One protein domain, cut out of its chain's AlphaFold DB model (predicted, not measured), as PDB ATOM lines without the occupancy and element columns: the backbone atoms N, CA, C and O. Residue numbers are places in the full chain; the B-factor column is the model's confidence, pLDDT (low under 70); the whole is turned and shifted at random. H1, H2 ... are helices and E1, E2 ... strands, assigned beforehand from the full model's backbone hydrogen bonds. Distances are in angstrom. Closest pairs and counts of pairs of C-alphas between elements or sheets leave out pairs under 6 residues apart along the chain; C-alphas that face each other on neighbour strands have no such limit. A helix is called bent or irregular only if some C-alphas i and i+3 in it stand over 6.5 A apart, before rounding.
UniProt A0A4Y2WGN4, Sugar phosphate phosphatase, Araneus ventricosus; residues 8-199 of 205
ATOM      1  N   ILE A   8     155.776 137.770 105.580       98.31
ATOM      2  CA  ILE A   8     155.050 136.880 104.666       98.31
ATOM      3  C   ILE A   8     153.853 136.254 105.368       98.31
ATOM      4  O   ILE A   8     153.981 135.692 106.454       98.31
ATOM      5  N   ASP A   9     152.718 136.270 104.681       98.81
ATOM      6  CA  ASP A   9     151.561 135.459 105.035       98.81
ATOM      7  C   ASP A   9     151.524 134.205 104.174       98.81
ATOM      8  O   ASP A   9     151.791 134.260 102.971       98.81
ATOM      9  N   ILE A  10     151.133 133.082 104.761       98.81
ATOM     10  CA  ILE A  10     150.774 131.878 104.018       98.81
ATOM     11  C   ILE A  10     149.371 131.433 104.414       98.81
ATOM     12  O   ILE A  10     149.075 131.228 105.588       98.81
ATOM     13  N   VAL A  11     148.501 131.295 103.420       98.88
ATOM     14  CA  VAL A  11     147.168 130.713 103.568       98.88
ATOM     15  C   VAL A  11     147.286 129.239 103.223       98.88
ATOM     16  O   VAL A  11     147.464 128.878 102.056       98.88
ATOM     17  N   LEU A  12     147.268 128.407 104.264       98.88
ATOM     18  CA  LEU A  12     147.582 126.984 104.175       98.88
ATOM     19  C   LEU A  12     146.458 126.196 103.486       98.88
ATOM     20  O   LEU A  12     145.280 126.569 103.548       98.88
ATOM     21  N   ASP A  13     146.850 125.093 102.850       98.69
ATOM     22  CA  ASP A  13     145.961 124.063 102.301       98.69
ATOM     23  C   ASP A  13     146.052 122.829 103.204       98.69
ATOM     24  O   ASP A  13     145.625 122.892 104.359       98.69
ATOM     25  N   ASN A  14     146.685 121.746 102.751       98.69
ATOM     26  CA  ASN A  14     146.660 120.469 103.454       98.69
ATOM     27  C   ASN A  14     147.676 120.361 104.599       98.69
ATOM     28  O   ASN A  14     148.818 120.812 104.503       98.69
ATOM     29  N   ALA A  15     147.268 119.663 105.657       98.50
ATOM     30  CA  ALA A  15     148.125 119.188 106.730       98.50
ATOM     31  C   ALA A  15     149.093 118.087 106.242       98.50
ATOM     32  O   ALA A  15     149.116 117.681 105.076       98.50
ATOM     33  N   GLY A  16     149.909 117.559 107.156       98.12
ATOM     34  CA  GLY A  16     150.828 116.462 106.855       98.12
ATOM     35  C   GLY A  16     152.020 116.911 106.009       98.12
ATOM     36  O   GLY A  16     152.731 117.841 106.382       98.12
ATOM     37  N   PHE A  17     152.286 116.216 104.899       98.38
ATOM     38  CA  PHE A  17     153.507 116.444 104.117       98.38
ATOM     39  C   PHE A  17     153.523 117.801 103.400       98.38
ATOM     40  O   PHE A  17     154.580 118.419 103.310       98.38
ATOM     41  N   GLU A  18     152.369 118.295 102.940       98.62
ATOM     42  CA  GLU A  18     152.294 119.626 102.328       98.62
ATOM     43  C   GLU A  18     152.634 120.720 103.348       98.62
ATOM     44  O   GLU A  18     153.538 121.519 103.100       98.62
ATOM     45  N   LEU A  19     152.000 120.685 104.524       98.81
ATOM     46  CA  LEU A  19     152.341 121.561 105.642       98.81
ATOM     47  C   LEU A  19     153.830 121.470 106.009       98.81
ATOM     48  O   LEU A  19     154.478 122.493 106.197       98.81
ATOM     49  N   PHE A  20     154.406 120.267 106.069       98.81
ATOM     50  CA  PHE A  20     155.841 120.101 106.324       98.81
ATOM     51  C   PHE A  20     156.710 120.829 105.284       98.81
ATOM     52  O   PHE A  20     157.660 121.521 105.658       98.81
ATOM     53  N   CYS A  21     156.377 120.719 103.994       98.69
ATOM     54  CA  CYS A  21     157.065 121.451 102.931       98.69
ATOM     55  C   CYS A  21     156.915 122.973 103.075       98.69
ATOM     56  O   CYS A  21     157.889 123.696 102.857       98.69
ATOM     57  N   ASP A  22     155.743 123.453 103.491       98.75
ATOM     58  CA  ASP A  22     155.503 124.876 103.748       98.75
ATOM     59  C   ASP A  22     156.371 125.393 104.901       98.75
ATOM     60  O   ASP A  22     157.041 126.421 104.762       98.75
ATOM     61  N   LEU A  23     156.466 124.642 106.002       98.75
ATOM     62  CA  LEU A  23     157.365 124.988 107.106       98.75
ATOM     63  C   LEU A  23     158.839 124.952 106.666       98.75
ATOM     64  O   LEU A  23     159.615 125.822 107.059       98.75
ATOM     65  N   CYS A  24     159.237 124.001 105.811       98.69
ATOM     66  CA  CYS A  24     160.593 123.948 105.249       98.69
ATOM     67  C   CYS A  24     160.920 125.182 104.399       98.69
ATOM     68  O   CYS A  24     162.020 125.731 104.509       98.69
ATOM     69  N   LEU A  25     159.975 125.637 103.571       98.50
ATOM     70  CA  LEU A  25     160.129 126.851 102.773       98.50
ATOM     71  C   LEU A  25     160.342 128.071 103.677       98.50
ATOM     72  O   LEU A  25     161.297 128.820 103.485       98.50
ATOM     73  N   LEU A  26     159.489 128.256 104.682       98.25
ATOM     74  CA  LEU A  26     159.569 129.395 105.601       98.25
ATOM     75  C   LEU A  26     160.856 129.379 106.426       98.25
ATOM     76  O   LEU A  26     161.513 130.412 106.585       98.25
ATOM     77  N   TYR A  27     161.249 128.195 106.894       97.69
ATOM     78  CA  TYR A  27     162.510 127.976 107.587       97.69
ATOM     79  C   TYR A  27     163.700 128.397 106.715       97.69
ATOM     80  O   TYR A  27     164.562 129.159 107.162       97.69
ATOM     81  N   PHE A  28     163.718 127.976 105.446       98.00
ATOM     82  CA  PHE A  28     164.744 128.376 104.486       98.00
ATOM     83  C   PHE A  28     164.755 129.893 104.247       98.00
ATOM     84  O   PHE A  28     165.819 130.509 104.293       98.00
ATOM     85  N   LEU A  29     163.591 130.513 104.031       97.19
ATOM     86  CA  LEU A  29     163.489 131.950 103.758       97.19
ATOM     87  C   LEU A  29     164.015 132.804 104.920       97.19
ATOM     88  O   LEU A  29     164.701 133.804 104.692       97.19
ATOM     89  N   GLN A  30     163.748 132.399 106.162       95.12
ATOM     90  CA  GLN A  30     164.311 133.074 107.330       95.12
ATOM     91  C   GLN A  30     165.808 132.788 107.508       95.12
ATOM     92  O   GLN A  30     166.566 133.712 107.802       95.12
ATOM     93  N   ALA A  31     166.267 131.551 107.284       95.31
ATOM     94  CA  ALA A  31     167.695 131.220 107.325       95.31
ATOM     95  C   ALA A  31     168.501 132.022 106.282       95.31
ATOM     96  O   ALA A  31     169.612 132.477 106.559       95.31
ATOM     97  N   ALA A  32     167.906 132.270 105.112       96.88
ATOM     98  CA  ALA A  32     168.446 133.118 104.052       96.88
ATOM     99  C   ALA A  32     168.311 134.631 104.328       96.88
ATOM    100  O   ALA A  32     168.761 135.438 103.515       96.88
ATOM    101  N   LYS A  33     167.715 135.029 105.463       95.38
ATOM    102  CA  LYS A  33     167.450 136.427 105.855       95.38
ATOM    103  C   LYS A  33     166.593 137.201 104.844       95.38
ATOM    104  O   LYS A  33     166.706 138.421 104.746       95.38
ATOM    105  N   LEU A  34     165.741 136.496 104.099       96.06
ATOM    106  CA  LEU A  34     164.796 137.091 103.149       96.06
ATOM    107  C   LEU A  34     163.484 137.500 103.824       96.06
ATOM    108  O   LEU A  34     162.804 138.403 103.352       96.06
ATOM    109  N   VAL A  35     163.137 136.826 104.921       96.38
ATOM    110  CA  VAL A  35     161.902 137.024 105.686       96.38
ATOM    111  C   VAL A  35     162.260 137.162 107.153       96.38
ATOM    112  O   VAL A  35     163.147 136.460 107.639       96.38
ATOM    113  N   LYS A  36     161.572 138.054 107.867       96.06
ATOM    114  CA  LYS A  36     161.729 138.200 109.316       96.06
ATOM    115  C   LYS A  36     160.546 137.625 110.076       96.06
ATOM    116  O   LYS A  36     160.763 136.907 111.045       96.06
ATOM    117  N   ARG A  37     159.322 137.910 109.631       97.62
ATOM    118  CA  ARG A  37     158.083 137.473 110.288       97.62
ATOM    119  C   ARG A  37     157.211 136.664 109.342       97.62
ATOM    120  O   ARG A  37     157.206 136.914 108.138       97.62
ATOM    121  N   VAL A  38     156.473 135.719 109.910       98.56
ATOM    122  CA  VAL A  38     155.554 134.846 109.184       98.56
ATOM    123  C   VAL A  38     154.209 134.809 109.898       98.56
ATOM    124  O   VAL A  38     154.182 134.676 111.121       98.56
ATOM    125  N   ARG A  39     153.105 134.861 109.147       98.81
ATOM    126  CA  ARG A  39     151.780 134.466 109.646       98.81
ATOM    127  C   ARG A  39     151.261 133.258 108.873       98.81
ATOM    128  O   ARG A  39     151.206 133.265 107.645       98.81
ATOM    129  N   LEU A  40     150.901 132.212 109.606       98.88
ATOM    130  CA  LEU A  40     150.373 130.943 109.119       98.88
ATOM    131  C   LEU A  40     148.851 130.956 109.299       98.88
ATOM    132  O   LEU A  40     148.365 130.750 110.409       98.88
ATOM    133  N   TYR A  41     148.092 131.198 108.234       98.88
ATOM    134  CA  TYR A  41     146.633 131.176 108.300       98.88
ATOM    135  C   TYR A  41     146.107 129.746 108.167       98.88
ATOM    136  O   TYR A  41     146.289 129.095 107.132       98.88
ATOM    137  N   VAL A  42     145.440 129.279 109.221       98.75
ATOM    138  CA  VAL A  42     144.832 127.945 109.330       98.75
ATOM    139  C   VAL A  42     143.310 128.014 109.200       98.75
ATOM    140  O   VAL A  42     142.706 129.088 109.276       98.75
ATOM    141  N   LYS A  43     142.660 126.862 109.005       98.56
ATOM    142  CA  LYS A  43     141.194 126.765 109.050       98.56
ATOM    143  C   LYS A  43     140.699 126.708 110.502       98.56
ATOM    144  O   LYS A  43     141.399 126.243 111.398       98.56
ATOM    145  N   MET A  44     139.470 127.175 110.731       96.50
ATOM    146  CA  MET A  44     138.844 127.230 112.065       96.50
ATOM    147  C   MET A  44     138.184 125.920 112.505       96.50
ATOM    148  O   MET A  44     137.923 125.710 113.688       96.50
ATOM    149  N   MET A  45     137.865 125.052 111.552       97.25
ATOM    150  CA  MET A  45     137.156 123.795 111.773       97.25
ATOM    151  C   MET A  45     137.583 122.781 110.713       97.25
ATOM    152  O   MET A  45     138.081 123.215 109.673       97.25
ATOM    153  N   PRO A  46     137.389 121.463 110.931       97.94
ATOM    154  CA  PRO A  46     137.671 120.455 109.913       97.94
ATOM    155  C   PRO A  46     137.058 120.853 108.569       97.94
ATOM    156  O   PRO A  46     135.850 121.069 108.465       97.94
ATOM    157  N   TRP A  47     137.906 120.994 107.557       97.94
ATOM    158  CA  TRP A  47     137.551 121.608 106.285       97.94
ATOM    159  C   TRP A  47     138.228 120.832 105.162       97.94
ATOM    160  O   TRP A  47     139.378 120.436 105.304       97.94
ATOM    161  N   PHE A  48     137.482 120.529 104.096       95.94
ATOM    162  CA  PHE A  48     137.983 119.817 102.907       95.94
ATOM    163  C   PHE A  48     138.882 118.597 103.204       95.94
ATOM    164  O   PHE A  48     139.819 118.294 102.476       95.94
ATOM    165  N   ILE A  49     138.516 117.832 104.243       96.44
ATOM    166  CA  ILE A  49     139.177 116.607 104.729       96.44
ATOM    167  C   ILE A  49     140.557 116.865 105.344       96.44
ATOM    168  O   ILE A  49     140.764 116.517 106.505       96.44
ATOM    169  N   SER A  50     141.486 117.429 104.579       96.56
ATOM    170  CA  SER A  50     142.900 117.521 104.937       96.56
ATOM    171  C   SER A  50     143.384 118.932 105.231       96.56
ATOM    172  O   SER A  50     144.568 119.071 105.529       96.56
ATOM    173  N   ASP A  51     142.534 119.961 105.182       98.25
ATOM    174  CA  ASP A  51     142.997 121.323 105.433       98.25
ATOM    175  C   ASP A  51     143.557 121.498 106.849       98.25
ATOM    176  O   ASP A  51     143.002 121.007 107.834       98.25
ATOM    177  N   THR A  52     144.641 122.265 106.937       98.75
ATOM    178  CA  THR A  52     145.397 122.478 108.170       98.75
ATOM    179  C   THR A  52     144.600 123.266 109.204       98.75
ATOM    180  O   THR A  52     144.185 124.403 108.961       98.75
ATOM    181  N   LEU A  53     144.486 122.691 110.398       98.69
ATOM    182  CA  LEU A  53     144.085 123.354 111.635       98.69
ATOM    183  C   LEU A  53     145.325 123.679 112.475       98.69
ATOM    184  O   LEU A  53     146.375 123.055 112.338       98.69
ATOM    185  N   GLU A  54     145.191 124.604 113.422       98.56
ATOM    186  CA  GLU A  54     146.261 124.940 114.378       98.56
ATOM    187  C   GLU A  54     146.833 123.697 115.081       98.56
ATOM    188  O   GLU A  54     148.047 123.493 115.130       98.56
ATOM    189  N   LYS A  55     145.955 122.794 115.541       98.50
ATOM    190  CA  LYS A  55     146.364 121.533 116.177       98.50
ATOM    191  C   LYS A  55     147.223 120.644 115.274       98.50
ATOM    192  O   LYS A  55     148.018 119.869 115.795       98.50
ATOM    193  N   ASP A  56     147.082 120.744 113.952       98.69
ATOM    194  CA  ASP A  56     147.827 119.912 113.007       98.69
ATOM    195  C   ASP A  56     149.268 120.417 112.848       98.69
ATOM    196  O   ASP A  56     150.179 119.608 112.668       98.69
ATOM    197  N   ILE A  57     149.502 121.728 113.012       98.75
ATOM    198  CA  ILE A  57     150.852 122.310 113.104       98.75
ATOM    199  C   ILE A  57     151.556 121.784 114.354       98.75
ATOM    200  O   ILE A  57     152.668 121.260 114.265       98.75
ATOM    201  N   HIS A  58     150.899 121.873 115.513       98.62
ATOM    202  CA  HIS A  58     151.460 121.367 116.767       98.62
ATOM    203  C   HIS A  58     151.708 119.859 116.710       98.62
ATOM    204  O   HIS A  58     152.792 119.400 117.058       98.62
ATOM    205  N   TRP A  59     150.745 119.094 116.194       98.69
ATOM    206  CA  TRP A  59     150.884 117.651 116.030       98.69
ATOM    207  C   TRP A  59     152.047 117.278 115.103       98.69
ATOM    208  O   TRP A  59     152.796 116.344 115.408       98.69
ATOM    209  N   LEU A  60     152.231 118.000 113.992       98.81
ATOM    210  CA  LEU A  60     153.348 117.776 113.075       98.81
ATOM    211  C   LEU A  60     154.688 118.014 113.781       98.81
ATOM    212  O   LEU A  60     155.555 117.144 113.734       98.81
ATOM    213  N   LEU A  61     154.850 119.154 114.457       98.75
ATOM    214  CA  LEU A  61     156.082 119.478 115.183       98.75
ATOM    215  C   LEU A  61     156.358 118.448 116.292       98.75
ATOM    216  O   LEU A  61     157.432 117.851 116.323       98.75
ATOM    217  N   ASP A  62     155.366 118.106 117.112       98.69
ATOM    218  CA  ASP A  62     155.506 117.069 118.144       98.69
ATOM    219  C   ASP A  62     155.895 115.698 117.570       98.69
ATOM    220  O   ASP A  62     156.614 114.921 118.207       98.69
ATOM    221  N   THR A  63     155.416 115.379 116.366       98.56
ATOM    222  CA  THR A  63     155.763 114.144 115.655       98.56
ATOM    223  C   THR A  63     157.217 114.169 115.184       98.56
ATOM    224  O   THR A  63     157.939 113.188 115.368       98.56
ATOM    225  N   LEU A  64     157.679 115.288 114.618       98.56
ATOM    226  CA  LEU A  64     159.066 115.457 114.174       98.56
ATOM    227  C   LEU A  64     160.052 115.450 115.347       98.56
ATOM    228  O   LEU A  64     161.126 114.856 115.235       98.56
ATOM    229  N   LEU A  65     159.666 116.031 116.486       98.31
ATOM    230  CA  LEU A  65     160.462 116.045 117.714       98.31
ATOM    231  C   LEU A  65     160.729 114.633 118.264       98.31
ATOM    232  O   LEU A  65     161.789 114.374 118.826       98.31
ATOM    233  N   LYS A  66     159.791 113.699 118.071       98.25
ATOM    234  CA  LYS A  66     159.911 112.288 118.492       98.25
ATOM    235  C   LYS A  66     160.652 111.410 117.475       98.25
ATOM    236  O   LYS A  66     160.737 110.197 117.659       98.25
ATOM    237  N   SER A  67     161.156 111.987 116.384       97.94
ATOM    238  CA  SER A  67     161.872 111.249 115.345       97.94
ATOM    239  C   SER A  67     163.260 110.795 115.806       97.94
ATOM    240  O   SER A  67     163.963 111.501 116.522       97.94
ATOM    241  N   ASN A  68     163.726 109.657 115.289       97.69
ATOM    242  CA  ASN A  68     165.116 109.214 115.462       97.69
ATOM    243  C   ASN A  68     166.105 109.980 114.559       97.69
ATOM    244  O   ASN A  68     167.319 109.780 114.647       97.69
ATOM    245  N   HIS A  69     165.613 110.839 113.659       98.19
ATOM    246  CA  HIS A  69     166.449 111.591 112.730       98.19
ATOM    247  C   HIS A  69     166.798 112.976 113.285       98.19
ATOM    248  O   HIS A  69     165.954 113.869 113.345       98.19
ATOM    249  N   LYS A  70     168.080 113.194 113.606       98.25
ATOM    250  CA  LYS A  70     168.575 114.420 114.263       98.25
ATOM    251  C   LYS A  70     168.169 115.720 113.562       98.25
ATOM    252  O   LYS A  70     167.846 116.691 114.235       98.25
ATOM    253  N   ASN A  71     168.152 115.743 112.227       98.12
ATOM    254  CA  ASN A  71     167.765 116.959 111.500       98.12
ATOM    255  C   ASN A  71     166.269 117.272 111.631       98.12
ATOM    256  O   ASN A  71     165.912 118.440 111.590       98.12
ATOM    257  N   LEU A  72     165.406 116.259 111.797       98.38
ATOM    258  CA  LEU A  72     163.967 116.477 111.983       98.38
ATOM    259  C   LEU A  72     163.675 116.996 113.391       98.38
ATOM    260  O   LEU A  72     162.896 117.932 113.538       98.38
ATOM    261  N   VAL A  73     164.369 116.450 114.394       98.75
ATOM    262  CA  VAL A  73     164.318 116.944 115.778       98.75
ATOM    263  C   VAL A  73     164.751 118.408 115.826       98.75
ATOM    264  O   VAL A  73     163.976 119.259 116.250       98.75
ATOM    265  N   LYS A  74     165.932 118.723 115.276       98.50
ATOM    266  CA  LYS A  74     166.451 120.096 115.221       98.50
ATOM    267  C   LYS A  74     165.505 121.049 114.483       98.50
ATOM    268  O   LYS A  74     165.238 122.146 114.964       98.50
ATOM    269  N   PHE A  75     165.001 120.639 113.318       98.56
ATOM    270  CA  PHE A  75     164.041 121.432 112.550       98.56
ATOM    271  C   PHE A  75     162.787 121.742 113.374       98.56
ATOM    272  O   PHE A  75     162.341 122.889 113.402       98.56
ATOM    273  N   SER A  76     162.253 120.742 114.080       98.69
ATOM    274  CA  SER A  76     161.097 120.921 114.953       98.69
ATOM    275  C   SER A  76     161.378 121.900 116.089       98.69
ATOM    276  O   SER A  76     160.576 122.799 116.315       98.69
ATOM    277  N   GLU A  77     162.499 121.745 116.795       98.56
ATOM    278  CA  GLU A  77     162.887 122.633 117.898       98.56
ATOM    279  C   GLU A  77     162.993 124.087 117.426       98.56
ATOM    280  O   GLU A  77     162.452 124.997 118.053       98.56
ATOM    281  N   GLU A  78     163.643 124.317 116.287       98.50
ATOM    282  CA  GLU A  78     163.828 125.660 115.742       98.50
ATOM    283  C   GLU A  78     162.511 126.281 115.252       98.50
ATOM    284  O   GLU A  78     162.283 127.466 115.493       98.50
ATOM    285  N   CYS A  79     161.612 125.504 114.636       98.56
ATOM    286  CA  CYS A  79     160.273 125.985 114.272       98.56
ATOM    287  C   CYS A  79     159.429 126.314 115.516       98.56
ATOM    288  O   CYS A  79     158.812 127.378 115.576       98.56
ATOM    289  N   THR A  80     159.444 125.459 116.544       98.56
ATOM    290  CA  THR A  80     158.739 125.711 117.812       98.56
ATOM    291  C   THR A  80     159.270 126.958 118.520       98.56
ATOM    292  O   THR A  80     158.488 127.761 119.036       98.56
ATOM    293  N   ASN A  81     160.589 127.179 118.501       98.31
ATOM    294  CA  ASN A  81     161.199 128.387 119.056       98.31
ATOM    295  C   ASN A  81     160.730 129.649 118.323       98.31
ATOM    296  O   ASN A  81     160.453 130.658 118.966       98.31
ATOM    297  N   LYS A  82     160.578 129.589 116.996       98.25
ATOM    298  CA  LYS A  82     160.066 130.703 116.180       98.25
ATOM    299  C   LYS A  82     158.618 131.045 116.493       98.25
ATOM    300  O   LYS A  82     158.281 132.226 116.560       98.25
ATOM    301  N   ILE A  83     157.790 130.029 116.725       98.44
ATOM    302  CA  ILE A  83     156.403 130.217 117.161       98.44
ATOM    303  C   ILE A  83     156.374 130.857 118.553       98.44
ATOM    304  O   ILE A  83     155.745 131.890 118.754       98.44
ATOM    305  N   THR A  84     157.137 130.307 119.501       98.06
ATOM    306  CA  THR A  84     157.186 130.801 120.889       98.06
ATOM    307  C   THR A  84     157.735 132.231 120.984       98.06
ATOM    308  O   THR A  84     157.295 133.011 121.825       98.06
ATOM    309  N   ALA A  85     158.673 132.598 120.107       97.19
ATOM    310  CA  ALA A  85     159.238 133.944 120.020       97.19
ATOM    311  C   ALA A  85     158.336 134.958 119.286       97.19
ATOM    312  O   ALA A  85     158.677 136.140 119.230       97.19
ATOM    313  N   GLY A  86     157.215 134.523 118.695       96.56
ATOM    314  CA  GLY A  86     156.332 135.373 117.890       96.56
ATOM    315  C   GLY A  86     156.902 135.760 116.519       96.56
ATOM    316  O   GLY A  86     156.383 136.666 115.862       96.56
ATOM    317  N   GLU A  87     157.970 135.094 116.065       97.19
ATOM    318  CA  GLU A  87     158.460 135.229 114.688       97.19
ATOM    319  C   GLU A  87     157.493 134.566 113.703       97.19
ATOM    320  O   GLU A  87     157.302 135.076 112.597       97.19
ATOM    321  N   TRP A  88     156.913 133.429 114.105       98.56
ATOM    322  CA  TRP A  88     155.851 132.723 113.392       98.56
ATOM    323  C   TRP A  88     154.564 132.815 114.204       98.56
ATOM    324  O   TRP A  88     154.488 132.318 115.322       98.56
ATOM    325  N   GLU A  89     153.547 133.442 113.639       98.62
ATOM    326  CA  GLU A  89     152.223 133.545 114.246       98.62
ATOM    327  C   GLU A  89     151.297 132.528 113.576       98.62
ATOM    328  O   GLU A  89     151.182 132.522 112.350       98.62
ATOM    329  N   ILE A  90     150.636 131.667 114.352       98.75
ATOM    330  CA  ILE A  90     149.528 130.850 113.842       98.75
ATOM    331  C   ILE A  90     148.263 131.691 113.969       98.75
ATOM    332  O   ILE A  90     147.970 132.212 115.043       98.75
ATOM    333  N   VAL A  91     147.555 131.877 112.857       98.62
ATOM    334  CA  VAL A  91     146.447 132.821 112.761       98.62
ATOM    335  C   VAL A  91     145.161 132.109 112.371       98.62
ATOM    336  O   VAL A  91     145.043 131.504 111.304       98.62
ATOM    337  N   ASN A  92     144.169 132.262 113.236       96.44
ATOM    338  CA  ASN A  92     142.856 131.655 113.131       96.44
ATOM    339  C   ASN A  92     141.847 132.737 112.733       96.44
ATOM    340  O   ASN A  92     141.512 133.595 113.545       96.44
ATOM    341  N   GLU A  93     141.368 132.702 111.486       97.56
ATOM    342  CA  GLU A  93     140.353 133.640 110.983       97.56
ATOM    343  C   GLU A  93     139.179 132.855 110.375       97.56
ATOM    344  O   GLU A  93     139.396 131.968 109.539       97.56
ATOM    345  N   PRO A  94     137.923 133.161 110.740       97.19
ATOM    346  CA  PRO A  94     136.758 132.397 110.288       97.19
ATOM    347  C   PRO A  94     136.463 132.546 108.794       97.19
ATOM    348  O   PRO A  94     135.906 131.621 108.193       97.19
ATOM    349  N   PHE A  95     136.897 133.647 108.175       98.44
ATOM    350  CA  PHE A  95     136.694 133.918 106.753       98.44
ATOM    351  C   PHE A  95     137.189 132.783 105.841       98.44
ATOM    352  O   PHE A  95     136.536 132.440 104.854       98.44
ATOM    353  N   TRP A  96     138.295 132.116 106.194       98.38
ATOM    354  CA  TRP A  96     138.840 131.013 105.389       98.38
ATOM    355  C   TRP A  96     137.874 129.831 105.244       98.38
ATOM    356  O   TRP A  96     137.936 129.100 104.253       98.38
ATOM    357  N   THR A  97     136.940 129.696 106.186       98.19
ATOM    358  CA  THR A  97     135.891 128.666 106.229       98.19
ATOM    359  C   THR A  97     134.492 129.184 105.869       98.19
ATOM    360  O   THR A  97     133.517 128.444 105.963       98.19
ATOM    361  N   TYR A  98     134.365 130.440 105.431       97.88
ATOM    362  CA  TYR A  98     133.125 130.969 104.852       97.88
ATOM    363  C   TYR A  98     132.973 130.565 103.379       97.88
ATOM    364  O   TYR A  98     133.961 130.180 102.750       97.88
ATOM    365  N   PRO A  99     131.762 130.627 102.794       97.38
ATOM    366  CA  PRO A  99     131.560 130.295 101.382       97.38
ATOM    367  C   PRO A  99     132.047 131.389 100.420       97.38
ATOM    368  O   PRO A  99     132.189 131.104  99.237       97.38
ATOM    369  N   HIS A 100     132.300 132.603 100.920       98.38
ATOM    370  CA  HIS A 100     132.707 133.754 100.115       98.38
ATOM    371  C   HIS A 100     133.981 133.493  99.314       98.38
ATOM    372  O   HIS A 100     134.929 132.848  99.795       98.38
ATOM    373  N   ASP A 101     134.001 134.047  98.103       98.31
ATOM    374  CA  ASP A 101     135.241 134.204  97.359       98.31
ATOM    375  C   ASP A 101     136.064 135.368  97.936       98.31
ATOM    376  O   ASP A 101     135.597 136.150  98.770       98.31
ATOM    377  N   PHE A 102     137.341 135.465  97.568       98.69
ATOM    378  CA  PHE A 102     138.223 136.447  98.201       98.69
ATOM    379  C   PHE A 102     137.936 137.884  97.759       98.69
ATOM    380  O   PHE A 102     138.244 138.804  98.515       98.69
ATOM    381  N   SER A 103     137.286 138.104  96.611       98.44
ATOM    382  CA  SER A 103     136.899 139.451  96.169       98.44
ATOM    383  C   SER A 103     135.870 140.113  97.082       98.44
ATOM    384  O   SER A 103     135.803 141.338  97.146       98.44
ATOM    385  N   GLU A 104     135.137 139.326  97.867       98.50
ATOM    386  CA  GLU A 104     134.163 139.833  98.833       98.50
ATOM    387  C   GLU A 104     134.807 140.274 100.161       98.50
ATOM    388  O   GLU A 104     134.199 141.051 100.905       98.50
ATOM    389  N   MET A 105     136.046 139.836 100.445       98.69
ATOM    390  CA  MET A 105     136.688 139.970 101.761       98.69
ATOM    391  C   MET A 105     136.729 141.414 102.266       98.69
ATOM    392  O   MET A 105     136.440 141.647 103.432       98.69
ATOM    393  N   GLU A 106     137.046 142.391 101.413       97.88
ATOM    394  CA  GLU A 106     137.132 143.799 101.831       97.88
ATOM    395  C   GLU A 106     135.798 144.331 102.383       97.88
ATOM    396  O   GLU A 106     135.788 145.158 103.293       97.88
ATOM    397  N   SER A 107     134.672 143.824 101.878       97.88
ATOM    398  CA  SER A 107     133.337 144.229 102.325       97.88
ATOM    399  C   SER A 107     132.807 143.396 103.492       97.88
ATOM    400  O   SER A 107     132.142 143.938 104.374       97.88
ATOM    401  N   THR A 108     133.105 142.094 103.525       97.81
ATOM    402  CA  THR A 108     132.583 141.172 104.543       97.81
ATOM    403  C   THR A 108     133.459 141.098 105.792       97.81
ATOM    404  O   THR A 108     132.946 140.897 106.888       97.81
ATOM    405  N   ASP A 109     134.777 141.244 105.634       98.19
ATOM    406  CA  ASP A 109     135.775 141.219 106.707       98.19
ATOM    407  C   ASP A 109     136.902 142.245 106.435       98.19
ATOM    408  O   ASP A 109     138.046 141.895 106.109       98.19
ATOM    409  N   PRO A 110     136.596 143.553 106.556       98.25
ATOM    410  CA  PRO A 110     137.563 144.620 106.297       98.25
ATOM    411  C   PRO A 110     138.769 144.580 107.245       98.25
ATOM    412  O   PRO A 110     139.836 145.101 106.910       98.25
ATOM    413  N   LEU A 111     138.624 143.978 108.432       98.44
ATOM    414  CA  LEU A 111     139.716 143.841 109.392       98.44
ATOM    415  C   LEU A 111     140.742 142.821 108.902       98.44
ATOM    416  O   LEU A 111     141.936 143.130 108.904       98.44
ATOM    417  N   LEU A 112     140.296 141.659 108.415       98.62
ATOM    418  CA  LEU A 112     141.188 140.681 107.801       98.62
ATOM    419  C   LEU A 112     141.835 141.231 106.528       98.62
ATOM    420  O   LEU A 112     143.046 141.101 106.356       98.62
ATOM    421  N   TYR A 113     141.068 141.903 105.665       98.62
ATOM    422  CA  TYR A 113     141.626 142.510 104.454       98.62
ATOM    423  C   TYR A 113     142.731 143.527 104.784       98.62
ATOM    424  O   TYR A 113     143.818 143.499 104.198       98.62
ATOM    425  N   LYS A 114     142.497 144.378 105.795       98.50
ATOM    426  CA  LYS A 114     143.506 145.309 106.311       98.50
ATOM    427  C   LYS A 114     144.719 144.569 106.877       98.50
ATOM    428  O   LYS A 114     145.841 144.940 106.545       98.50
ATOM    429  N   LYS A 115     144.517 143.515 107.667       98.50
ATOM    430  CA  LYS A 115     145.599 142.690 108.226       98.50
ATOM    431  C   LYS A 115     146.475 142.098 107.119       98.50
ATOM    432  O   LYS A 115     147.693 142.240 107.173       98.50
ATOM    433  N   LEU A 116     145.880 141.524 106.071       98.50
ATOM    434  CA  LEU A 116     146.604 140.999 104.903       98.50
ATOM    435  C   LEU A 116     147.367 142.089 104.130       98.50
ATOM    436  O   LEU A 116     148.399 141.814 103.521       98.50
ATOM    437  N   SER A 117     146.889 143.338 104.157       98.00
ATOM    438  CA  SER A 117     147.563 144.460 103.490       98.00
ATOM    439  C   SER A 117     148.883 144.887 104.139       98.00
ATOM    440  O   SER A 117     149.677 145.579 103.506       98.00
ATOM    441  N   GLU A 118     149.138 144.454 105.377       97.25
ATOM    442  CA  GLU A 118     150.393 144.706 106.100       97.25
ATOM    443  C   GLU A 118     151.554 143.837 105.594       97.25
ATOM    444  O   GLU A 118     152.716 144.145 105.856       97.25
ATOM    445  N   SER A 119     151.250 142.756 104.878       97.56
ATOM    446  CA  SER A 119     152.242 141.797 104.393       97.56
ATOM    447  C   SER A 119     152.998 142.311 103.188       97.56
ATOM    448  O   SER A 119     152.462 143.050 102.366       97.56
ATOM    449  N   ASP A 120     154.236 141.858 103.018       97.56
ATOM    450  CA  ASP A 120     155.013 142.100 101.803       97.56
ATOM    451  C   ASP A 120     154.671 141.100 100.692       97.56
ATOM    452  O   ASP A 120     154.761 141.429  99.506       97.56
ATOM    453  N   LEU A 121     154.280 139.882 101.077       98.25
ATOM    454  CA  LEU A 121     153.828 138.826 100.178       98.25
ATOM    455  C   LEU A 121     152.805 137.930 100.881       98.25
ATOM    456  O   LEU A 121     153.016 137.532 102.025       98.25
ATOM    457  N   ILE A 122     151.745 137.558 100.166       98.88
ATOM    458  CA  ILE A 122     150.787 136.534 100.596       98.88
ATOM    459  C   ILE A 122     150.921 135.316  99.682       98.88
ATOM    460  O   ILE A 122     150.791 135.424  98.461       98.88
ATOM    461  N   VAL A 123     151.179 134.152 100.264       98.88
ATOM    462  CA  VAL A 123     151.274 132.870  99.563       98.88
ATOM    463  C   VAL A 123     149.973 132.101  99.764       98.88
ATOM    464  O   VAL A 123     149.632 131.731 100.880       98.88
ATOM    465  N   PHE A 124     149.256 131.821  98.684       98.94
ATOM    466  CA  PHE A 124     148.060 130.983  98.698       98.94
ATOM    467  C   PHE A 124     148.412 129.572  98.236       98.94
ATOM    468  O   PHE A 124     148.910 129.386  97.122       98.94
ATOM    469  N   LYS A 125     148.165 128.579  99.089       98.88
ATOM    470  CA  LYS A 125     148.469 127.175  98.806       98.88
ATOM    471  C   LYS A 125     147.263 126.442  98.234       98.88
ATOM    472  O   LYS A 125     146.153 126.613  98.720       98.88
ATOM    473  N   GLY A 126     147.488 125.595  97.239       98.44
ATOM    474  CA  GLY A 126     146.519 124.579  96.847       98.44
ATOM    475  C   GLY A 126     145.338 125.069  96.011       98.44
ATOM    476  O   GLY A 126     145.232 126.232  95.611       98.44
ATOM    477  N   ASP A 127     144.466 124.116  95.688       98.56
ATOM    478  CA  ASP A 127     143.403 124.279  94.694       98.56
ATOM    479  C   ASP A 127     142.233 125.125  95.209       98.56
ATOM    480  O   ASP A 127     141.786 126.036  94.513       98.56
ATOM    481  N   LEU A 128     141.791 124.904  96.451       98.50
ATOM    482  CA  LEU A 128     140.658 125.633  97.023       98.50
ATOM    483  C   LEU A 128     140.946 127.133  97.160       98.50
ATOM    484  O   LEU A 128     140.097 127.958  96.817       98.50
ATOM    485  N   ASN A 129     142.146 127.501  97.615       98.75
ATOM    486  CA  ASN A 129     142.534 128.907  97.691       98.75
ATOM    487  C   ASN A 129     142.571 129.552  96.299       98.75
ATOM    488  O   ASN A 129     142.139 130.689  96.147       98.75
ATOM    489  N   TYR A 130     143.026 128.831  95.269       98.75
ATOM    490  CA  TYR A 130     143.004 129.340  93.895       98.75
ATOM    491  C   TYR A 130     141.580 129.550  93.376       98.75
ATOM    492  O   TYR A 130     141.286 130.580  92.775       98.75
ATOM    493  N   ARG A 131     140.683 128.596  93.637       98.69
ATOM    494  CA  ARG A 131     139.266 128.718  93.282       98.69
ATOM    495  C   ARG A 131     138.643 129.948  93.932       98.69
ATOM    496  O   ARG A 131     138.038 130.748  93.231       98.69
ATOM    497  N   LYS A 132     138.881 130.174  95.230       98.69
ATOM    498  CA  LYS A 132     138.413 131.381  95.933       98.69
ATOM    499  C   LYS A 132     139.082 132.677  95.465       98.69
ATOM    500  O   LYS A 132     138.423 133.710  95.464       98.69
ATOM    501  N   LEU A 133     140.347 132.645  95.037       98.81
ATOM    502  CA  LEU A 133     141.007 133.796  94.402       98.81
ATOM    503  C   LEU A 133     140.328 134.175  93.081       98.81
ATOM    504  O   LEU A 133     140.171 135.356  92.805       98.81
ATOM    505  N   ALA A 134     139.934 133.184  92.278       98.50
ATOM    506  CA  ALA A 134     139.309 133.381  90.970       98.50
ATOM    507  C   ALA A 134     137.765 133.393  91.011       98.50
ATOM    508  O   ALA A 134     137.120 133.390  89.963       98.50
ATOM    509  N   GLY A 135     137.152 133.344  92.197       98.12
ATOM    510  CA  GLY A 135     135.695 133.275  92.361       98.12
ATOM    511  C   GLY A 135     135.023 132.004  91.831       98.12
ATOM    512  O   GLY A 135     133.811 132.010  91.648       98.12
ATOM    513  N   ASP A 136     135.795 130.950  91.538       97.75
ATOM    514  CA  ASP A 136     135.323 129.664  90.999       97.75
ATOM    515  C   ASP A 136     134.425 129.814  89.748       97.75
ATOM    516  O   ASP A 136     133.424 129.119  89.582       97.75
ATOM    517  N   ARG A 137     134.756 130.781  88.877       96.88
ATOM    518  CA  ARG A 137     133.962 131.138  87.688       96.88
ATOM    519  C   ARG A 137     134.514 130.503  86.411       96.88
ATOM    520  O   ARG A 137     135.700 130.192  86.307       96.88
ATOM    521  N   GLN A 138     133.656 130.413  85.395       96.62
ATOM    522  CA  GLN A 138     134.022 130.006  84.035       96.62
ATOM    523  C   GLN A 138     134.712 131.149  83.276       96.62
ATOM    524  O   GLN A 138     134.127 131.784  82.401       96.62
ATOM    525  N   TRP A 139     135.953 131.435  83.649       97.50
ATOM    526  CA  TRP A 139     136.808 132.373  82.927       97.50
ATOM    527  C   TRP A 139     137.282 131.786  81.593       97.50
ATOM    528  O   TRP A 139     137.521 130.583  81.496       97.50
ATOM    529  N   ASP A 140     137.507 132.649  80.598       97.06
ATOM    530  CA  ASP A 140     138.369 132.293  79.466       97.06
ATOM    531  C   ASP A 140     139.774 131.996  80.010       97.06
ATOM    532  O   ASP A 140     140.302 132.781  80.804       97.06
ATOM    533  N   GLU A 141     140.396 130.882  79.616       96.19
ATOM    534  CA  GLU A 141     141.666 130.462  80.215       96.19
ATOM    535  C   GLU A 141     142.830 131.431  79.960       96.19
ATOM    536  O   GLU A 141     143.855 131.359  80.644       96.19
ATOM    537  N   THR A 142     142.689 132.345  78.999       97.62
ATOM    538  CA  THR A 142     143.666 133.401  78.708       97.62
ATOM    539  C   THR A 142     143.425 134.686  79.503       97.62
ATOM    540  O   THR A 142     144.303 135.552  79.519       97.62
ATOM    541  N   THR A 143     142.293 134.795  80.219       98.38
ATOM    542  CA  THR A 143     141.997 135.902  81.146       98.38
ATOM    543  C   THR A 143     143.186 136.126  82.070       98.38
ATOM    544  O   THR A 143     143.764 135.174  82.591       98.38
ATOM    545  N   SER A 144     143.594 137.374  82.295       98.12
ATOM    546  CA  SER A 144     144.765 137.621  83.139       98.12
ATOM    547  C   SER A 144     144.497 137.223  84.597       98.12
ATOM    548  O   SER A 144     143.399 137.422  85.113       98.12
ATOM    549  N   PHE A 145     145.516 136.727  85.310       98.25
ATOM    550  CA  PHE A 145     145.358 136.391  86.731       98.25
ATOM    551  C   PHE A 145     144.889 137.600  87.556       98.25
ATOM    552  O   PHE A 145     144.010 137.469  88.395       98.25
ATOM    553  N   LYS A 146     145.407 138.801  87.256       98.06
ATOM    554  CA  LYS A 146     145.000 140.051  87.916       98.06
ATOM    555  C   LYS A 146     143.510 140.362  87.742       98.06
ATOM    556  O   LYS A 146     142.893 140.866  88.672       98.06
ATOM    557  N   GLU A 147     142.961 140.107  86.561       98.31
ATOM    558  CA  GLU A 147     141.538 140.302  86.282       98.31
ATOM    559  C   GLU A 147     140.683 139.269  87.021       98.31
ATOM    560  O   GLU A 147     139.710 139.641  87.672       98.31
ATOM    561  N   ALA A 148     141.109 138.004  87.024       98.50
ATOM    562  CA  ALA A 148     140.408 136.929  87.723       98.50
ATOM    563  C   ALA A 148     140.347 137.121  89.248       98.50
ATOM    564  O   ALA A 148     139.394 136.660  89.868       98.50
ATOM    565  N   LEU A 149     141.308 137.844  89.847       98.50
ATOM    566  CA  LEU A 149     141.258 138.245  91.263       98.50
ATOM    567  C   LEU A 149     140.053 139.137  91.601       98.50
ATOM    568  O   LEU A 149     139.770 139.357  92.777       98.50
ATOM    569  N   ASN A 150     139.373 139.696  90.593       97.50
ATOM    570  CA  ASN A 150     138.136 140.459  90.739       97.50
ATOM    571  C   ASN A 150     138.225 141.576  91.804       97.50
ATOM    572  O   ASN A 150     137.294 141.806  92.566       97.50
ATOM    573  N   GLY A 151     139.372 142.263  91.875       96.69
ATOM    574  CA  GLY A 151     139.625 143.348  92.832       96.69
ATOM    575  C   GLY A 151     140.329 142.933  94.130       96.69
ATOM    576  O   GLY A 151     140.845 143.805  94.826       96.69
ATOM    577  N   PHE A 152     140.454 141.635  94.429       98.38
ATOM    578  CA  PHE A 152     141.183 141.160  95.606       98.38
ATOM    579  C   PHE A 152     142.698 141.356  95.455       98.38
ATOM    580  O   PHE A 152     143.392 140.563  94.814       98.38
ATOM    581  N   LEU A 153     143.236 142.418  96.059       98.00
ATOM    582  CA  LEU A 153     144.679 142.668  96.082       98.00
ATOM    583  C   LEU A 153     145.103 143.425  97.358       98.00
ATOM    584  O   LEU A 153     145.564 144.576  97.285       98.00
ATOM    585  N   PRO A 154     144.968 142.806  98.550       97.88
ATOM    586  CA  PRO A 154     145.371 143.437  99.808       97.88
ATOM    587  C   PRO A 154     146.886 143.673  99.860       97.88
ATOM    588  O   PRO A 154     147.319 144.748 100.267       97.88
ATOM    589  N   SER A 155     147.688 142.747  99.328       98.19
ATOM    590  CA  SER A 155     149.130 142.900  99.104       98.19
ATOM    591  C   SER A 155     149.556 142.207  97.801       98.19
ATOM    592  O   SER A 155     148.718 141.679  97.071       98.19
ATOM    593  N   SER A 156     150.852 142.231  97.478       98.25
ATOM    594  CA  SER A 156     151.400 141.338  96.458       98.25
ATOM    595  C   SER A 156     151.157 139.893  96.881       98.25
ATOM    596  O   SER A 156     151.328 139.544  98.048       98.25
ATOM    597  N   LEU A 157     150.761 139.049  95.935       98.62
ATOM    598  CA  LEU A 157     150.407 137.666  96.224       98.62
ATOM    599  C   LEU A 157     150.965 136.696  95.192       98.62
ATOM    600  O   LEU A 157     151.245 137.067  94.047       98.62
ATOM    601  N   VAL A 158     151.108 135.445  95.613       98.75
ATOM    602  CA  VAL A 158     151.434 134.305  94.762       98.75
ATOM    603  C   VAL A 158     150.521 133.132  95.094       98.75
ATOM    604  O   VAL A 158     150.335 132.795  96.259       98.75
ATOM    605  N   ALA A 159     149.962 132.495  94.070       98.75
ATOM    606  CA  ALA A 159     149.244 131.236  94.203       98.75
ATOM    607  C   ALA A 159     150.145 130.075  93.764       98.75
ATOM    608  O   ALA A 159     150.656 130.075  92.641       98.75
ATOM    609  N   LEU A 160     150.334 129.099  94.654       98.75
ATOM    610  CA  LEU A 160     151.066 127.857  94.414       98.75
ATOM    611  C   LEU A 160     150.055 126.718  94.355       98.75
ATOM    612  O   LEU A 160     149.598 126.232  95.393       98.75
ATOM    613  N   ARG A 161     149.667 126.319  93.143       98.38
ATOM    614  CA  ARG A 161     148.486 125.477  92.948       98.38
ATOM    615  C   ARG A 161     148.758 124.335  91.986       98.38
ATOM    616  O   ARG A 161     149.026 124.556  90.809       98.38
ATOM    617  N   THR A 162     148.589 123.116  92.477       97.88
ATOM    618  CA  THR A 162     148.320 121.951  91.633       97.88
ATOM    619  C   THR A 162     146.875 122.015  91.134       97.88
ATOM    620  O   THR A 162     145.963 122.244  91.925       97.88
ATOM    621  N   ILE A 163     146.657 121.828  89.835       97.31
ATOM    622  CA  ILE A 163     145.361 122.022  89.179       97.31
ATOM    623  C   ILE A 163     144.474 120.796  89.422       97.31
ATOM    624  O   ILE A 163     144.768 119.705  88.931       97.31
ATOM    625  N   LYS A 164     143.406 120.986  90.206       96.44
ATOM    626  CA  LYS A 164     142.423 119.949  90.565       96.44
ATOM    627  C   LYS A 164     140.971 120.397  90.319       96.44
ATOM    628  O   LYS A 164     140.041 119.716  90.744       96.44
ATOM    629  N   ALA A 165     140.784 121.522  89.628       95.94
ATOM    630  CA  ALA A 165     139.491 122.064  89.234       95.94
ATOM    631  C   ALA A 165     139.564 122.745  87.858       95.94
ATOM    632  O   ALA A 165     140.638 123.115  87.379       95.94
ATOM    633  N   ASP A 166     138.399 122.928  87.246       94.50
ATOM    634  CA  ASP A 166     138.185 123.484  85.908       94.50
ATOM    635  C   ASP A 166     138.657 124.934  85.748       94.50
ATOM    636  O   ASP A 166     139.177 125.291  84.683       94.50
ATOM    637  N   VAL A 167     138.518 125.751  86.795       96.56
ATOM    638  CA  VAL A 167     138.989 127.138  86.785       96.56
ATOM    639  C   VAL A 167     140.507 127.185  86.628       96.56
ATOM    640  O   VAL A 167     141.258 126.653  87.441       96.56
ATOM    641  N   VAL A 168     140.988 127.838  85.574       96.75
ATOM    642  CA  VAL A 168     142.403 128.134  85.329       96.75
ATOM    643  C   VAL A 168     142.464 129.356  84.427       96.75
ATOM    644  O   VAL A 168     141.724 129.438  83.456       96.75
ATOM    645  N   VAL A 169     143.324 130.312  84.761       98.19
ATOM    646  CA  VAL A 169     143.457 131.575  84.024       98.19
ATOM    647  C   VAL A 169     144.923 131.853  83.709       98.19
ATOM    648  O   VAL A 169     145.814 131.164  84.207       98.19
ATOM    649  N   GLY A 170     145.200 132.877  82.909       97.75
ATOM    650  CA  GLY A 170     146.546 133.351  82.595       97.75
ATOM    651  C   GLY A 170     147.365 132.397  81.727       97.75
ATOM    652  O   GLY A 170     148.594 132.488  81.726       97.75
ATOM    653  N   LEU A 171     146.721 131.467  81.020       97.31
ATOM    654  CA  LEU A 171     147.392 130.590  80.069       97.31
ATOM    655  C   LEU A 171     147.701 131.338  78.770       97.31
ATOM    656  O   LEU A 171     146.973 132.234  78.346       97.31
ATOM    657  N   GLN A 172     148.773 130.931  78.091       96.94
ATOM    658  CA  GLN A 172     149.019 131.392  76.727       96.94
ATOM    659  C   GLN A 172     147.961 130.810  75.784       96.94
ATOM    660  O   GLN A 172     147.565 129.648  75.932       96.94
ATOM    661  N   SER A 173     147.549 131.594  74.785       96.38
ATOM    662  CA  SER A 173     146.601 131.149  73.759       96.38
ATOM    663  C   SER A 173     147.038 129.814  73.132       96.38
ATOM    664  O   SER A 173     148.217 129.604  72.847       96.38
ATOM    665  N   GLY A 174     146.093 128.883  72.979       95.19
ATOM    666  CA  GLY A 174     146.329 127.530  72.459       95.19
ATOM    667  C   GLY A 174     146.878 126.511  73.471       95.19
ATOM    668  O   GLY A 174     146.886 125.317  73.175       95.19
ATOM    669  N   THR A 175     147.285 126.921  74.680       96.19
ATOM    670  CA  THR A 175     147.775 125.979  75.712       96.19
ATOM    671  C   THR A 175     146.690 124.987  76.130       96.19
ATOM    672  O   THR A 175     146.960 123.790  76.217       96.19
ATOM    673  N   CYS A 176     145.458 125.463  76.348       93.31
ATOM    674  CA  CYS A 176     144.339 124.609  76.754       93.31
ATOM    675  C   CYS A 176     144.051 123.535  75.691       93.31
ATOM    676  O   CYS A 176     143.992 122.351  76.015       93.31
ATOM    677  N   ASP A 177     144.008 123.912  74.410       94.38
ATOM    678  CA  ASP A 177     143.800 122.976  73.298       94.38
ATOM    679  C   ASP A 177     144.898 121.911  73.211       94.38
ATOM    680  O   ASP A 177     144.622 120.735  72.959       94.38
ATOM    681  N   LEU A 178     146.157 122.308  73.422       95.88
ATOM    682  CA  LEU A 178     147.290 121.383  73.431       95.88
ATOM    683  C   LEU A 178     147.187 120.367  74.574       95.88
ATOM    684  O   LEU A 178     147.495 119.193  74.368       95.88
ATOM    685  N   LEU A 179     146.753 120.798  75.760       95.44
ATOM    686  CA  LEU A 179     146.574 119.918  76.916       95.44
ATOM    687  C   LEU A 179     145.350 119.012  76.753       95.44
ATOM    688  O   LEU A 179     145.472 117.806  76.961       95.44
ATOM    689  N   ASN A 180     144.232 119.543  76.254       94.38
ATOM    690  CA  ASN A 180     143.013 118.778  75.969       94.38
ATOM    691  C   ASN A 180     143.253 117.645  74.957       94.38
ATOM    692  O   ASN A 180     142.640 116.585  75.062       94.38
ATOM    693  N   LYS A 181     144.176 117.833  74.001       96.06
ATOM    694  CA  LYS A 181     144.612 116.769  73.077       96.06
ATOM    695  C   LYS A 181     145.406 115.654  73.763       96.06
ATOM    696  O   LYS A 181     145.376 114.526  73.282       96.06
ATOM    697  N   LYS A 182     146.135 115.953  74.844       94.25
ATOM    698  CA  LYS A 182     146.920 114.962  75.604       94.25
ATOM    699  C   LYS A 182     146.065 114.214  76.621       94.25
ATOM    700  O   LYS A 182     146.214 113.009  76.782       94.25
ATOM    701  N   SER A 183     145.201 114.932  77.327       93.69
ATOM    702  CA  SER A 183     144.322 114.397  78.363       93.69
ATOM    703  C   SER A 183     143.141 115.345  78.504       93.69
ATOM    704  O   SER A 183     143.329 116.522  78.775       93.69
ATOM    705  N   GLN A 184     141.912 114.852  78.341       92.56
ATOM    706  CA  GLN A 184     140.713 115.686  78.513       92.56
ATOM    707  C   GLN A 184     140.446 116.048  79.983       92.56
ATOM    708  O   GLN A 184     139.730 117.002  80.264       92.56
ATOM    709  N   ASN A 185     141.026 115.303  80.926       94.56
ATOM    710  CA  ASN A 185     140.828 115.474  82.363       94.56
ATOM    711  C   ASN A 185     141.999 116.177  83.069       94.56
ATOM    712  O   ASN A 185     142.022 116.199  84.296       94.56
ATOM    713  N   TRP A 186     142.949 116.763  82.333       95.12
ATOM    714  CA  TRP A 186     144.185 117.342  82.879       95.12
ATOM    715  C   TRP A 186     143.966 118.385  83.988       95.12
ATOM    716  O   TRP A 186     144.809 118.530  84.870       95.12
ATOM    717  N   LYS A 187     142.823 119.082  83.972       94.19
ATOM    718  CA  LYS A 187     142.434 120.057  85.002       94.19
ATOM    719  C   LYS A 187     142.023 119.416  86.338       94.19
ATOM    720  O   LYS A 187     141.871 120.118  87.326       94.19
ATOM    721  N   PHE A 188     141.838 118.098  86.389       93.56
ATOM    722  CA  PHE A 188     141.307 117.384  87.559       93.56
ATOM    723  C   PHE A 188     142.260 116.325  88.116       93.56
ATOM    724  O   PHE A 188     142.012 115.800  89.198       93.56
ATOM    725  N   THR A 189     143.334 115.979  87.400       93.38
ATOM    726  CA  THR A 189     144.237 114.898  87.830       93.38
ATOM    727  C   THR A 189     145.222 115.327  88.908       93.38
ATOM    728  O   THR A 189     145.681 114.495  89.685       93.38
ATOM    729  N   GLY A 190     145.551 116.619  88.972       93.69
ATOM    730  CA  GLY A 190     146.635 117.118  89.809       93.69
ATOM    731  C   GLY A 190     148.039 116.896  89.235       93.69
ATOM    732  O   GLY A 190     149.017 117.080  89.954       93.69
ATOM    733  N   ASP A 191     148.162 116.549  87.950       96.00
ATOM    734  CA  ASP A 191     149.469 116.362  87.294       96.00
ATOM    735  C   ASP A 191     150.104 117.681  86.825       96.00
ATOM    736  O   ASP A 191     151.295 117.742  86.519       96.00
ATOM    737  N   TYR A 192     149.304 118.744  86.746       97.00
ATOM    738  CA  TYR A 192     149.720 120.067  86.290       97.00
ATOM    739  C   TYR A 192     149.661 121.065  87.439       97.00
ATOM    740  O   TYR A 192     148.854 120.932  88.357       97.00
ATOM    741  N   ALA A 193     150.504 122.093  87.381       97.75
ATOM    742  CA  ALA A 193     150.557 123.130  88.399       97.75
ATOM    743  C   ALA A 193     150.833 124.503  87.790       97.75
ATOM    744  O   ALA A 193     151.404 124.621  86.704       97.75
ATOM    745  N   VAL A 194     150.451 125.540  88.528       97.94
ATOM    746  CA  VAL A 194     150.782 126.931  88.231       97.94
ATOM    747  C   VAL A 194     151.422 127.600  89.441       97.94
ATOM    748  O   VAL A 194     151.079 127.323  90.592       97.94
ATOM    749  N   ILE A 195     152.339 128.520  89.148       98.50
ATOM    750  CA  ILE A 195     152.839 129.526  90.081       98.50
ATOM    751  C   ILE A 195     152.457 130.870  89.472       98.50
ATOM    752  O   ILE A 195     153.016 131.264  88.448       98.50
ATOM    753  N   GLN A 196     151.469 131.542  90.056       98.31
ATOM    754  CA  GLN A 196     150.947 132.799  89.519       98.31
ATOM    755  C   GLN A 196     151.106 133.923  90.521       98.31
ATOM    756  O   GLN A 196     150.606 133.840  91.638       98.31
ATOM    757  N   CYS A 197     151.789 134.984  90.100       97.94
ATOM    758  CA  CYS A 197     152.077 136.142  90.931       97.94
ATOM    759  C   CYS A 197     151.271 137.351  90.456       97.94
ATOM    760  O   CYS A 197     151.223 137.637  89.259       97.94
ATOM    761  N   CYS A 198     150.718 138.115  91.394       98.00
ATOM    762  CA  CYS A 198     150.175 139.444  91.134       98.00
ATOM    763  C   CYS A 198     150.848 140.443  92.076       98.00
ATOM    764  O   CYS A 198     150.737 140.342  93.297       98.00
ATOM    765  N   LYS A 199     151.574 141.409  91.508       96.62
ATOM    766  CA  LYS A 199     152.249 142.453  92.281       96.62
ATOM    767  C   LYS A 199     151.278 143.597  92.559       96.62
ATOM    768  O   LYS A 199     150.695 144.146  91.623       96.62
TER     769      LYS A 199
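Overview. This is residues 8 to 199 of the 205 residues of the protein "Sugar phosphate phosphatase" of Araneus ventricosus (UniProt A0A4Y2WGN4). A twisted sheet of six strands runs through the domain, with helices on both faces. H1 and H2 cover one face toward the E3 edge, H3 folds back along H2 in a helical hairpin and only grazes the sheet with its residues 79 to 83, H7 packs on the other face at E5, and the short helices H9 and H10 lie beyond the sheet toward the end of the longest axis away from H3. The printed part has 192 residues with ten named helices and six named strands, in the order E1 H1 E2 H2 H3 E3 H4 H5 H6 E4 H7 H8 E5 H9 H10 E6. The sheet's order is E3 E2 E1 E4 E5 E6, and it is mixed: E3 to E5 are parallel, and E6 is antiparallel to E5. The class is mixed, helices and strands; the whole is compact, with a radius of gyration of the C-alphas of 17.5 A and spans of 49 by 40 by 33 A.

Along the chain. The sheet's strands are E3, residues 88 to 92, E2, residues 37 to 42, E1, residues 8 to 11, E4, residues 121 to 125, E5, residues 157 to 162, and E6, residues 193 to 198. E2 is 16.3 A from first to last C-alpha, and E5 and E6 are 16.5 A each. E1 begins at C-alpha 8, (155.050, 136.880, 104.666), and E6 ends at C-alpha 198, (150.175, 139.444, 91.134). The longer helices are H1, residues 17 to 31, 20.7 A; H2, residues 54 to 65, 17.1 A; and H3, residues 70 to 84, 21.0 A, which begins at C-alpha 70, (168.575, 114.420, 114.263). The shorter ones are H4, residues 94 to 97, H5, residues 102 to 108, H6, residues 110 to 117, H7, residues 126 to 133, H8, residues 145 to 148, H9, residues 175 to 182, and H10, residues 186 to 189. H5 is irregular, with C-alphas 103 and 106 7.1 A apart.

Arrangement. In the sheet, E1 and E4 are parallel at 23 degrees, with N 11 and O 123 within hydrogen-bond range at 2.8 A. E2 and E1 are parallel at 9 degrees, with N 41 and O 10 at 2.8 A. E3, an edge strand, is parallel to E2, with N 40 and O 89 at 2.8 A. E4 and E5 are parallel, with N 124 and O 158 at 2.8 A. E5 and E6, the other edge strand, are antiparallel at 170 degrees, with N 157 and O 198 at 2.9 A. The arrangement has three layers, helices on both faces of a sheet: H1 and H2 on one face, H7 on the other. Three strand-helix-strand units, each two parallel neighbour strands with helices between, have right-handed crossovers: E1, H1, E2; E2, H2 H3, E3; and E4, H7 H8, E5. H1 runs along the strands over E2 and E1, at a height over the sheet of 9.4 A. H2 and H3 form a helical hairpin and touch through residues 61 to 65 of H2, with the closest C-alphas, Leu 65 and Val 73, 4.4 A apart. H7 stands up from the sheet; its closest C-alpha to E5 is that of Gly 126, 4.5 A from that of Arg 161. H5 and H7 only just touch, with 3 pairs of C-alphas within 8 A, the closest being Phe 102 and Leu 133 at 5.4 A. H5 and H6 touch only at the corner, with Glu 106 and Tyr 113 closest at 5.4 A between C-alphas. H3, H4, H6 and H8 only graze the sheet; H9 is not on it, and H10 only just is not, with 4 pairs of C-alphas within 10 A. Every O i to N i+4 pair is within hydrogen-bond range in H1, H2, H3, H6 and H7; H9 has 3 of 4, H5 has 1 of 3 beside 3 of 4 O i to N i+3 pairs, and H4, H8 and H10 are too short for an i+4 pair.

Size, cuts and confidence. The two C-alphas farthest apart are those of Ala 85 and Lys 181, at 52.1 A. The printed part has no cut. The long links are E2 to H2, H7 to H8 and E5 to H9; the last is residues 163 to 174, with no named element. The mean pLDDT of the printed part is 97.7, and no printed residue is under 70.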